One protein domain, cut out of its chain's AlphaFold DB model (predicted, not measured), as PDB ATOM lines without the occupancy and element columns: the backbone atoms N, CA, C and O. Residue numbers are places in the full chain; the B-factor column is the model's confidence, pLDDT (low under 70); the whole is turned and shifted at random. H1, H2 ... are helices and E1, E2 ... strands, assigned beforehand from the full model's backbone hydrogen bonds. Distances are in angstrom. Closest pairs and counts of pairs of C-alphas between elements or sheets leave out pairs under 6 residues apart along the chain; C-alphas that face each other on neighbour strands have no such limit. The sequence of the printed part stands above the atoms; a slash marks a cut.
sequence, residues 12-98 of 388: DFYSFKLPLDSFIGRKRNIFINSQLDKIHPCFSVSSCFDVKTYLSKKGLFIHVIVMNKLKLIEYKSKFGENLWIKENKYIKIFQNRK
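This is residues 12 to 98 of the 388 residues of an uncharacterized protein of Treponema sp (UniProt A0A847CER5). A twisted sheet of three strands has H1 crossing one face, while H2 runs off the end of E3 at one end of the sheet; after it comes a long stretch with no named element, residues 80 to 98, which folds back on itself where residues 83 to 84 pair antiparallel with residues 92 to 93. The 87 printed residues hold E1, H1, E2, E3 and H2 in that order, a mixed class of helices and strands; the antiparallel sheet runs E1, E3, E2. The whole is compact, with a radius of gyration of the C-alphas of 13.4 A and spans of 38 by 28 by 25 A.

Find C-alpha 12 at (-147.164, 419.235, -39.842), where E1, residues 12 to 17, begins. H1, residues 25 to 39, measures 22.0 A. E2, residues 47 to 56, measures 27.8 A, and E3, residues 59 to 68, 29.6 A. H2, residues 69 to 79, ends at C-alpha 79, (-130.998, 430.225, -41.248).

Look first at the sheet, twisted, its C-alphas up to 4.3 A off the best plane. Between E1 and E3, N 14 and O 64 are 2.9 A apart, within hydrogen-bond range. E2 and E3 form a hairpin, with N 52 and O 63 at 2.9 A. E1, H1 and E2 make a split strand-helix-strand unit, with E3 between its two strands; its crossover is right-handed. H1 is on the sheet at a height of 9.7 A, making two layers, a helix over one face; its closest C-alphas to E3 are Ile 32 and Val 64, 7.9 A. H2 only grazes the sheet, with residues 69 to 72. H1 and H2 are apart. Every O i to N i+4 pair is within hydrogen-bond range in H2, and 10 of 11 in H1.

The two C-alphas farthest apart, Lys 57 and Ser 77, are 39.4 A from each other. The printed part has no cut, and no link is long. Look for pLDDT under 70 at residues 87 to 91 and 96 to 98.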
ATOM      1  N   ASP A  12    -145.985 419.796 -40.479       89.00
ATOM      2  CA  ASP A  12    -147.164 419.235 -39.842       89.00
ATOM      3  C   ASP A  12    -146.864 418.932 -38.373       89.00
ATOM      4  O   ASP A  12    -145.771 418.475 -38.016       89.00
ATOM      5  N   PHE A  13    -147.833 419.205 -37.504       89.62
ATOM      6  CA  PHE A  13    -147.714 419.008 -36.065       89.62
ATOM      7  C   PHE A  13    -148.712 417.962 -35.581       89.62
ATOM      8  O   PHE A  13    -149.919 418.090 -35.786       89.62
ATOM      9  N   TYR A  14    -148.210 416.966 -34.857       90.31
ATOM     10  CA  TYR A  14    -149.018 415.908 -34.263       90.31
ATOM     11  C   TYR A  14    -148.694 415.735 -32.783       90.31
ATOM     12  O   TYR A  14    -147.571 415.976 -32.335       90.31
ATOM     13  N   SER A  15    -149.678 415.263 -32.016       89.38
ATOM     14  CA  SER A  15    -149.484 414.872 -30.623       89.38
ATOM     15  C   SER A  15    -150.058 413.486 -30.370       89.38
ATOM     16  O   SER A  15    -151.238 413.247 -30.623       89.38
ATOM     17  N   PHE A  16    -149.232 412.582 -29.840       90.69
ATOM     18  CA  PHE A  16    -149.637 411.218 -29.497       90.69
ATOM     19  C   PHE A  16    -149.480 410.973 -28.010       90.69
ATOM     20  O   PHE A  16    -148.529 411.448 -27.388       90.69
ATOM     21  N   LYS A  17    -150.371 410.159 -27.444       90.81
ATOM     22  CA  LYS A  17    -150.126 409.559 -26.135       90.81
ATOM     23  C   LYS A  17    -149.080 408.459 -26.304       90.81
ATOM     24  O   LYS A  17    -149.272 407.559 -27.115       90.81
ATOM     25  N   LEU A  18    -147.983 408.548 -25.560       89.19
ATOM     26  CA  LEU A  18    -146.866 407.617 -25.656       89.19
ATOM     27  C   LEU A  18    -147.048 406.476 -24.639       89.19
ATOM     28  O   LEU A  18    -147.146 406.754 -23.438       89.19
ATOM     29  N   PRO A  19    -147.087 405.209 -25.085       86.69
ATOM     30  CA  PRO A  19    -147.024 404.056 -24.194       86.69
ATOM     31  C   PRO A  19    -145.695 404.040 -23.423       86.69
ATOM     32  O   PRO A  19    -144.644 404.351 -23.992       86.69
ATOM     33  N   LEU A  20    -145.723 403.706 -22.128       82.38
ATOM     34  CA  LEU A  20    -144.529 403.742 -21.263       82.38
ATOM     35  C   LEU A  20    -143.437 402.771 -21.744       82.38
ATOM     36  O   LEU A  20    -142.254 403.104 -21.733       82.38
ATOM     37  N   ASP A  21    -143.844 401.614 -22.255       81.88
ATOM     38  CA  ASP A  21    -143.010 400.581 -22.881       81.88
ATOM     39  C   ASP A  21    -142.311 401.053 -24.172       81.88
ATOM     40  O   ASP A  21    -141.298 400.483 -24.588       81.88
ATOM     41  N   SER A  22    -142.814 402.132 -24.781       82.25
ATOM     42  CA  SER A  22    -142.283 402.755 -25.996       82.25
ATOM     43  C   SER A  22    -141.550 404.076 -25.725       82.25
ATOM     44  O   SER A  22    -141.282 404.839 -26.654       82.25
ATOM     45  N   PHE A  23    -141.196 404.375 -24.469       77.94
ATOM     46  CA  PHE A  23    -140.611 405.671 -24.106       77.94
ATOM     47  C   PHE A  23    -139.191 405.907 -24.648       77.94
ATOM     48  O   PHE A  23    -138.829 407.048 -24.947       77.94
ATOM     49  N   ILE A  24    -138.375 404.856 -24.796       79.19
ATOM     50  CA  ILE A  24    -136.926 404.993 -25.016       79.19
ATOM     51  C   ILE A  24    -136.470 404.309 -26.314       79.19
ATOM     52  O   ILE A  24    -136.933 403.234 -26.699       79.19
ATOM     53  N   GLY A  25    -135.507 404.946 -26.987       80.19
ATOM     54  CA  GLY A  25    -134.680 404.317 -28.016       80.19
ATOM     55  C   GLY A  25    -135.432 403.910 -29.287       80.19
ATOM     56  O   GLY A  25    -136.244 404.667 -29.823       80.19
ATOM     57  N   ARG A  26    -135.119 402.712 -29.802       84.62
ATOM     58  CA  ARG A  26    -135.664 402.193 -31.070       84.62
ATOM     59  C   ARG A  26    -137.179 401.986 -31.015       84.62
ATOM     60  O   ARG A  26    -137.853 402.341 -31.976       84.62
ATOM     61  N   LYS A  27    -137.714 401.494 -29.887       86.00
ATOM     62  CA  LYS A  27    -139.161 401.278 -29.694       86.00
ATOM     63  C   LYS A  27    -139.953 402.573 -29.862       86.00
ATOM     64  O   LYS A  27    -140.968 402.580 -30.549       86.00
ATOM     65  N   ARG A  28    -139.422 403.688 -29.344       88.06
ATOM     66  CA  ARG A  28    -140.012 405.020 -29.529       88.06
ATOM     67  C   ARG A  28    -140.128 405.401 -31.002       88.06
ATOM     68  O   ARG A  28    -141.183 405.851 -31.430       88.06
ATOM     69  N   ASN A  29    -139.060 405.220 -31.781       87.38
ATOM     70  CA  ASN A  29    -139.072 405.558 -33.208       87.38
ATOM     71  C   ASN A  29    -140.013 404.648 -34.009       87.38
ATOM     72  O   ASN A  29    -140.714 405.148 -34.880       87.38
ATOM     73  N   ILE A  30    -140.066 403.349 -33.690       89.75
ATOM     74  CA  ILE A  30    -141.014 402.407 -34.308       89.75
ATOM     75  C   ILE A  30    -142.450 402.850 -34.025       89.75
ATOM     76  O   ILE A  30    -143.251 402.943 -34.950       89.75
ATOM     77  N   PHE A  31    -142.756 403.194 -32.769       91.88
ATOM     78  CA  PHE A  31    -144.070 403.702 -32.393       91.88
ATOM     79  C   PHE A  31    -144.422 404.974 -33.172       91.88
ATOM     80  O   PHE A  31    -145.470 405.012 -33.809       91.88
ATOM     81  N   ILE A  32    -143.545 405.984 -33.183       90.88
ATOM     82  CA  ILE A  32    -143.795 407.247 -33.896       90.88
ATOM     83  C   ILE A  32    -144.031 406.995 -35.386       90.88
ATOM     84  O   ILE A  32    -145.023 407.484 -35.913       90.88
ATOM     85  N   ASN A  33    -143.173 406.206 -36.042       90.62
ATOM     86  CA  ASN A  33    -143.342 405.869 -37.456       90.62
ATOM     87  C   ASN A  33    -144.690 405.187 -37.698       90.62
ATOM     88  O   ASN A  33    -145.456 405.658 -38.523       90.62
ATOM     89  N   SER A  34    -145.041 404.184 -36.885       91.00
ATOM     90  CA  SER A  34    -146.323 403.482 -37.011       91.00
ATOM     91  C   SER A  34    -147.548 404.381 -36.795       91.00
ATOM     92  O   SER A  34    -148.629 404.067 -37.287       91.00
ATOM     93  N   GLN A  35    -147.414 405.469 -36.026       93.06
ATOM     94  CA  GLN A  35    -148.476 406.461 -35.852       93.06
ATOM     95  C   GLN A  35    -148.525 407.425 -37.037       93.06
ATOM     96  O   GLN A  35    -149.608 407.714 -37.530       93.06
ATOM     97  N   LEU A  36    -147.369 407.887 -37.522       92.56
ATOM     98  CA  LEU A  36    -147.280 408.770 -38.684       92.56
ATOM     99  C   LEU A  36    -147.777 408.089 -39.962       92.56
ATOM    100  O   LEU A  36    -148.545 408.709 -40.690       92.56
ATOM    101  N   ASP A  37    -147.448 406.812 -40.171       90.50
ATOM    102  CA  ASP A  37    -147.947 405.997 -41.287       90.50
ATOM    103  C   ASP A  37    -149.486 405.956 -41.340       90.50
ATOM    104  O   ASP A  37    -150.071 405.840 -42.412       90.50
ATOM    105  N   LYS A  38    -150.161 406.062 -40.186       89.94
ATOM    106  CA  LYS A  38    -151.629 405.993 -40.096       89.94
ATOM    107  C   LYS A  38    -152.327 407.320 -40.359       89.94
ATOM    108  O   LYS A  38    -153.496 407.309 -40.730       89.94
ATOM    109  N   ILE A  39    -151.670 408.445 -40.082       89.81
ATOM    110  CA  ILE A  39    -152.349 409.749 -39.995       89.81
ATOM    111  C   ILE A  39    -151.806 410.801 -40.957       89.81
ATOM    112  O   ILE A  39    -152.513 411.759 -41.254       89.81
ATOM    113  N   HIS A  40    -150.545 410.693 -41.379       88.62
ATOM    114  CA  HIS A  40    -149.908 411.726 -42.180       88.62
ATOM    115  C   HIS A  40    -150.083 411.370 -43.668       88.62
ATOM    116  O   HIS A  40    -149.491 410.386 -44.116       88.62
ATOM    117  N   PRO A  41    -150.814 412.182 -44.462       79.44
ATOM    118  CA  PRO A  41    -151.275 411.812 -45.808       79.44
ATOM    119  C   PRO A  41    -150.177 411.360 -46.779       79.44
ATOM    120  O   PRO A  41    -150.421 410.527 -47.642       79.44
ATOM    121  N   CYS A  42    -148.962 411.898 -46.629       80.00
ATOM    122  CA  CYS A  42    -147.819 411.606 -47.502       80.00
ATOM    123  C   CYS A  42    -146.551 411.225 -46.716       80.00
ATOM    124  O   CYS A  42    -145.451 411.679 -47.054       80.00
ATOM    125  N   PHE A  43    -146.672 410.475 -45.613       87.56
ATOM    126  CA  PHE A  43    -145.484 410.091 -44.846       87.56
ATOM    127  C   PHE A  43    -144.652 409.092 -45.649       87.56
ATOM    128  O   PHE A  43    -145.134 408.051 -46.078       87.56
ATOM    129  N   SER A  44    -143.405 409.456 -45.931       86.75
ATOM    130  CA  SER A  44    -142.527 408.682 -46.803       86.75
ATOM    131  C   SER A  44    -141.067 408.904 -46.428       86.75
ATOM    132  O   SER A  44    -140.734 409.710 -45.558       86.75
ATOM    133  N   VAL A  45    -140.159 408.245 -47.151       83.94
ATOM    134  CA  VAL A  45    -138.707 408.427 -46.999       83.94
ATOM    135  C   VAL A  45    -138.270 409.878 -47.267       83.94
ATOM    136  O   VAL A  45    -137.210 410.294 -46.797       83.94
ATOM    137  N   SER A  46    -139.076 410.673 -47.978       85.38
ATOM    138  CA  SER A  46    -138.819 412.102 -48.210       85.38
ATOM    139  C   SER A  46    -139.138 412.991 -46.997       85.38
ATOM    140  O   SER A  46    -138.684 414.136 -46.931       85.38
ATOM    141  N   SER A  47    -139.848 412.455 -46.004       88.56
ATOM    142  CA  SER A  47    -140.196 413.143 -44.763       88.56
ATOM    143  C   SER A  47    -139.116 412.947 -43.699       88.56
ATOM    144  O   SER A  47    -138.417 411.935 -43.632       88.56
ATOM    145  N   CYS A  48    -138.972 413.936 -42.828       88.94
ATOM    146  CA  CYS A  48    -138.203 413.842 -41.598       88.94
ATOM    147  C   CYS A  48    -139.051 414.353 -40.441       88.94
ATOM    148  O   CYS A  48    -139.953 415.166 -40.639       88.94
ATOM    149  N   PHE A  49    -138.770 413.871 -39.234       89.94
ATOM    150  CA  PHE A  49    -139.481 414.324 -38.052       89.94
ATOM    151  C   PHE A  49    -138.533 414.571 -36.885       89.94
ATOM    152  O   PHE A  49    -137.494 413.921 -36.755       89.94
ATOM    153  N   ASP A  50    -138.911 415.516 -36.033       88.88
ATOM    154  CA  ASP A  50    -138.315 415.699 -34.714       88.88
ATOM    155  C   ASP A  50    -139.387 415.557 -33.639       88.88
ATOM    156  O   ASP A  50    -140.587 415.661 -33.900       88.88
ATOM    157  N   VAL A  51    -138.944 415.261 -32.421       87.75
ATOM    158  CA  VAL A  51    -139.834 414.852 -31.341       87.75
ATOM    159  C   VAL A  51    -139.483 415.488 -30.017       87.75
ATOM    160  O   VAL A  51    -138.324 415.485 -29.603       87.75
ATOM    161  N   LYS A  52    -140.521 415.933 -29.304       85.62
ATOM    162  CA  LYS A  52    -140.427 416.386 -27.919       85.62
ATOM    163  C   LYS A  52    -141.452 415.670 -27.054       85.62
ATOM    164  O   LYS A  52    -142.649 415.717 -27.311       85.62
ATOM    165  N   THR A  53    -140.977 415.017 -26.006       85.56
ATOM    166  CA  THR A  53    -141.831 414.369 -25.008       85.56
ATOM    167  C   THR A  53    -142.225 415.362 -23.924       85.56
ATOM    168  O   THR A  53    -141.407 416.183 -23.507       85.56
ATOM    169  N   TYR A  54    -143.458 415.270 -23.442       84.56
ATOM    170  CA  TYR A  54    -143.949 416.045 -22.309       84.56
ATOM    171  C   TYR A  54    -144.903 415.205 -21.464       84.56
ATOM    172  O   TYR A  54    -145.597 414.317 -21.964       84.56
ATOM    173  N   LEU A  55    -144.928 415.486 -20.166       86.19
ATOM    174  CA  LEU A  55    -145.823 414.831 -19.225       86.19
ATOM    175  C   LEU A  55    -147.064 415.702 -19.016       86.19
ATOM    176  O   LEU A  55    -146.959 416.914 -18.840       86.19
ATOM    177  N   SER A  56    -148.241 415.087 -19.031       86.56
ATOM    178  CA  SER A  56    -149.511 415.738 -18.701       86.56
ATOM    179  C   SER A  56    -150.255 414.936 -17.632       86.56
ATOM    180  O   SER A  56    -149.961 413.758 -17.420       86.56
ATOM    181  N   LYS A  57    -151.305 415.516 -17.032       86.38
ATOM    182  CA  LYS A  57    -152.194 414.802 -16.091       86.38
ATOM    183  C   LYS A  57    -152.804 413.516 -16.678       86.38
ATOM    184  O   LYS A  57    -153.143 412.607 -15.934       86.38
ATOM    185  N   LYS A  58    -152.942 413.423 -18.009       84.81
ATOM    186  CA  LYS A  58    -153.522 412.260 -18.715       84.81
ATOM    187  C   LYS A  58    -152.476 411.213 -19.136       84.81
ATOM    188  O   LYS A  58    -152.819 410.236 -19.810       84.81
ATOM    189  N   GLY A  59    -151.215 411.418 -18.755       88.62
ATOM    190  CA  GLY A  59    -150.085 410.547 -19.057       88.62
ATOM    191  C   GLY A  59    -149.008 411.235 -19.889       88.62
ATOM    192  O   GLY A  59    -148.987 412.461 -20.038       88.62
ATOM    193  N   LEU A  60    -148.105 410.418 -20.420       89.31
ATOM    194  CA  LEU A  60    -146.985 410.847 -21.240       89.31
ATOM    195  C   LEU A  60    -147.424 411.064 -22.690       89.31
ATOM    196  O   LEU A  60    -148.108 410.223 -23.272       89.31
ATOM    197  N   PHE A  61    -147.016 412.184 -23.272       90.06
ATOM    198  CA  PHE A  61    -147.320 412.539 -24.649       90.06
ATOM    199  C   PHE A  61    -146.052 412.908 -25.410       90.06
ATOM    200  O   PHE A  61    -145.019 413.264 -24.834       90.06
ATOM    201  N   ILE A  62    -146.141 412.824 -26.729       90.81
ATOM    202  CA  ILE A  62    -145.074 413.186 -27.644       90.81
ATOM    203  C   ILE A  62    -145.615 414.134 -28.705       90.81
ATOM    204  O   ILE A  62    -146.583 413.823 -29.391       90.81
ATOM    205  N   HIS A  63    -144.990 415.303 -28.813       89.75
ATOM    206  CA  HIS A  63    -145.165 416.220 -29.932       89.75
ATOM    207  C   HIS A  63    -144.212 415.812 -31.039       89.75
ATOM    208  O   HIS A  63    -143.009 415.682 -30.803       89.75
ATOM    209  N   VAL A  64    -144.761 415.606 -32.227       90.88
ATOM    210  CA  VAL A  64    -144.047 415.160 -33.417       90.88
ATOM    211  C   VAL A  64    -144.228 416.226 -34.480       90.88
ATOM    212  O   VAL A  64    -145.352 416.604 -34.801       90.88
ATOM    213  N   ILE A  65    -143.112 416.722 -35.000       90.75
ATOM    214  CA  ILE A  65    -143.086 417.762 -36.027       90.75
ATOM    215  C   ILE A  65    -142.519 417.120 -37.275       90.75
ATOM    216  O   ILE A  65    -141.366 416.687 -37.256       90.75
ATOM    217  N   VAL A  66    -143.327 417.033 -38.326       91.19
ATOM    218  CA  VAL A  66    -142.970 416.398 -39.596       91.19
ATOM    219  C   VAL A  66    -142.736 417.472 -40.647       91.19
ATOM    220  O   VAL A  66    -143.467 418.452 -40.723       91.19
ATOM    221  N   MET A  67    -141.689 417.306 -41.448       90.94
ATOM    222  CA  MET A  67    -141.318 418.241 -42.504       90.94
ATOM    223  C   MET A  67    -140.662 417.498 -43.668       90.94
ATOM    224  O   MET A  67    -139.992 416.480 -43.479       90.94
ATOM    225  N   ASN A  68    -140.801 418.023 -44.886       90.81
ATOM    226  CA  ASN A  68    -140.066 417.511 -46.041       90.81
ATOM    227  C   ASN A  68    -138.551 417.764 -45.881       90.81
ATOM    228  O   ASN A  68    -138.131 418.877 -45.554       90.81
ATOM    229  N   LYS A  69    -137.723 416.747 -46.147       90.19
ATOM    230  CA  LYS A  69    -136.256 416.829 -46.036       90.19
ATOM    231  C   LYS A  69    -135.647 417.949 -46.885       90.19
ATOM    232  O   LYS A  69    -134.740 418.621 -46.403       90.19
ATOM    233  N   LEU A  70    -136.141 418.172 -48.105       89.75
ATOM    234  CA  LEU A  70    -135.650 419.229 -48.996       89.75
ATOM    235  C   LEU A  70    -135.933 420.611 -48.408       89.75
ATOM    236  O   LEU A  70    -135.013 421.413 -48.264       89.75
ATOM    237  N   LYS A  71    -137.166 420.844 -47.936       89.88
ATOM    238  CA  LYS A  71    -137.500 422.092 -47.236       89.88
ATOM    239  C   LYS A  71    -136.624 422.282 -45.995       89.88
ATOM    240  O   LYS A  71    -136.142 423.381 -45.752       89.88
ATOM    241  N   LEU A  72    -136.373 421.233 -45.206       89.31
ATOM    242  CA  LEU A  72    -135.498 421.346 -44.032       89.31
ATOM    243  C   LEU A  72    -134.073 421.782 -44.417       89.31
ATOM    244  O   LEU A  72    -133.473 422.593 -43.712       89.31
ATOM    245  N   ILE A  73    -133.537 421.262 -45.525       87.69
ATOM    246  CA  ILE A  73    -132.227 421.659 -46.058       87.69
ATOM    247  C   ILE A  73    -132.240 423.136 -46.471       87.69
ATOM    248  O   ILE A  73    -131.326 423.866 -46.091       87.69
ATOM    249  N   GLU A  74    -133.287 423.603 -47.154       90.00
ATOM    250  CA  GLU A  74    -133.449 425.019 -47.524       90.00
ATOM    251  C   GLU A  74    -133.502 425.949 -46.303       90.00
ATOM    252  O   GLU A  74    -132.905 427.025 -46.300       90.00
ATOM    253  N   TYR A  75    -134.201 425.548 -45.239       89.38
ATOM    254  CA  TYR A  75    -134.229 426.327 -44.001       89.38
ATOM    255  C   TYR A  75    -132.860 426.330 -43.311       89.38
ATOM    256  O   TYR A  75    -132.420 427.377 -42.834       89.38
ATOM    257  N   LYS A  76    -132.154 425.193 -43.283       86.75
ATOM    258  CA  LYS A  76    -130.813 425.108 -42.687       86.75
ATOM    259  C   LYS A  76    -129.771 425.913 -43.458       86.75
ATOM    260  O   LYS A  76    -128.898 426.497 -42.820       86.75
ATOM    261  N   SER A  77    -129.866 425.983 -44.786       86.38
ATOM    262  CA  SER A  77    -128.955 426.800 -45.594       86.38
ATOM    263  C   SER A  77    -129.201 428.298 -45.401       86.38
ATOM    264  O   SER A  77    -128.246 429.060 -45.297       86.38
ATOM    265  N   LYS A  78    -130.467 428.723 -45.274       86.19
ATOM    266  CA  LYS A  78    -130.831 430.137 -45.073       86.19
ATOM    267  C   LYS A  78    -130.607 430.639 -43.645       86.19
ATOM    268  O   LYS A  78    -130.257 431.798 -43.452       86.19
ATOM    269  N   PHE A  79    -130.850 429.796 -42.643       83.50
ATOM    270  CA  PHE A  79    -130.998 430.225 -41.248       83.50
ATOM    271  C   PHE A  79    -130.093 429.482 -40.247       83.50
ATOM    272  O   PHE A  79    -130.128 429.777 -39.047       83.50
ATOM    273  N   GLY A  80    -129.287 428.523 -40.712       80.50
ATOM    274  CA  GLY A  80    -128.399 427.704 -39.885       80.50
ATOM    275  C   GLY A  80    -129.098 426.553 -39.147       80.50
ATOM    276  O   GLY A  80    -130.250 426.209 -39.402       80.50
ATOM    277  N   GLU A  81    -128.395 425.928 -38.193       77.94
ATOM    278  CA  GLU A  81    -128.887 424.743 -37.455       77.94
ATOM    279  C   GLU A  81    -129.998 425.059 -36.426       77.94
ATOM    280  O   GLU A  81    -130.597 424.145 -35.854       77.94
ATOM    281  N   ASN A  82    -130.269 426.340 -36.150       79.25
ATOM    282  CA  ASN A  82    -131.162 426.776 -35.077       79.25
ATOM    283  C   ASN A  82    -132.537 427.175 -35.630       79.25
ATOM    284  O   ASN A  82    -132.782 428.351 -35.891       79.25
ATOM    285  N   LEU A  83    -133.433 426.197 -35.769       84.88
ATOM    286  CA  LEU A  83    -134.797 426.403 -36.261       84.88
ATOM    287  C   LEU A  83    -135.827 426.302 -35.124       84.88
ATOM    288  O   LEU A  83    -135.692 425.468 -34.223       84.88
ATOM    289  N   TRP A  84    -136.864 427.141 -35.179       83.94
ATOM    290  CA  TRP A  84    -137.963 427.201 -34.203       83.94
ATOM    291  C   TRP A  84    -139.336 427.113 -34.887       83.94
ATOM    292  O   TRP A  84    -139.484 427.555 -36.022       83.94
ATOM    293  N   ILE A  85    -140.356 426.601 -34.193       83.00
ATOM    294  CA  ILE A  85    -141.753 426.555 -34.685       83.00
ATOM    295  C   ILE A  85    -142.643 427.603 -34.016       83.00
ATOM    296  O   ILE A  85    -142.346 428.086 -32.918       83.00
ATOM    297  N   LYS A  86    -143.755 427.949 -34.675       71.44
ATOM    298  CA  LYS A  86    -144.678 428.998 -34.220       71.44
ATOM    299  C   LYS A  86    -145.557 428.560 -33.055       71.44
ATOM    300  O   LYS A  86    -145.683 429.351 -32.119       71.44
ATOM    301  N   GLU A  87    -146.102 427.337 -33.060       67.06
ATOM    302  CA  GLU A  87    -146.934 426.872 -31.931       67.06
ATOM    303  C   GLU A  87    -146.135 426.786 -30.627       67.06
ATOM    304  O   GLU A  87    -146.716 426.807 -29.544       67.06
ATOM    305  N   ASN A  88    -144.800 426.722 -30.700       62.25
ATOM    306  CA  ASN A  88    -143.970 426.633 -29.510       62.25
ATOM    307  C   ASN A  88    -142.620 427.348 -29.686       62.25
ATOM    308  O   ASN A  88    -141.585 426.728 -29.935       62.25
ATOM    309  N   LYS A  89    -142.627 428.678 -29.499       58.81
ATOM    310  CA  LYS A  89    -141.474 429.597 -29.677       58.81
ATOM    311  C   LYS A  89    -140.222 429.246 -28.850       58.81
ATOM    312  O   LYS A  89    -139.165 429.863 -29.029       58.81
ATOM    313  N   TYR A  90    -140.330 428.299 -27.921       61.50
ATOM    314  CA  TYR A  90    -139.248 427.819 -27.061       61.50
ATOM    315  C   TYR A  90    -138.702 426.447 -27.478       61.50
ATOM    316  O   TYR A  90    -137.712 425.989 -26.910       61.50
ATOM    317  N   ILE A  91    -139.305 425.780 -28.467       66.81
ATOM    318  CA  ILE A  91    -138.837 424.481 -28.952       66.81
ATOM    319  C   ILE A  91    -137.936 424.691 -30.159       66.81
ATOM    320  O   ILE A  91    -138.374 425.110 -31.228       66.81
ATOM    321  N   LYS A  92    -136.658 424.377 -29.966       75.31
ATOM    322  CA  LYS A  92    -135.668 424.309 -31.032       75.31
ATOM    323  C   LYS A  92    -135.654 422.894 -31.612       75.31
ATOM    324  O   LYS A  92    -135.453 421.940 -30.860       75.31
ATOM    325  N   ILE A  93    -135.841 422.788 -32.920       78.69
ATOM    326  CA  ILE A  93    -136.097 421.533 -33.642       78.69
ATOM    327  C   ILE A  93    -134.984 421.196 -34.635       78.69
ATOM    328  O   ILE A  93    -134.213 422.064 -35.041       78.69
ATOM    329  N   PHE A  94    -134.900 419.921 -35.014       76.88
ATOM    330  CA  PHE A  94    -133.959 419.357 -35.989       76.88
ATOM    331  C   PHE A  94    -132.483 419.637 -35.673       76.88
ATOM    332  O   PHE A  94    -131.644 419.790 -36.574       76.88
ATOM    333  N   GLN A  95    -132.166 419.677 -34.375       73.06
ATOM    334  CA  GLN A  95    -130.814 419.910 -33.882       73.06
ATOM    335  C   GLN A  95    -129.897 418.719 -34.146       73.06
ATOM    336  O   GLN A  95    -130.305 417.556 -34.122       73.06
ATOM    337  N   ASN A  96    -128.615 419.019 -34.324       67.00
ATOM    338  CA  ASN A  96    -127.584 418.015 -34.509       67.00
ATOM    339  C   ASN A  96    -127.278 417.312 -33.169       67.00
ATOM    340  O   ASN A  96    -126.441 417.765 -32.386       67.00
ATOM    341  N   ARG A  97    -127.984 416.207 -32.882       64.31
ATOM    342  CA  ARG A  97    -127.897 415.459 -31.606       64.31
ATOM    343  C   ARG A  97    -126.475 414.981 -31.265       64.31
ATOM    344  O   ARG A  97    -126.168 414.812 -30.090       64.31
ATOM    345  N   LYS A  98    -125.589 414.835 -32.262       62.53
ATOM    346  CA  LYS A  98    -124.178 414.458 -32.062       62.53
ATOM    347  C   LYS A  98    -123.412 415.463 -31.188       62.53
ATOM    348  O   LYS A  98    -122.672 415.045 -30.309       62.53
TER     349      LYS A  98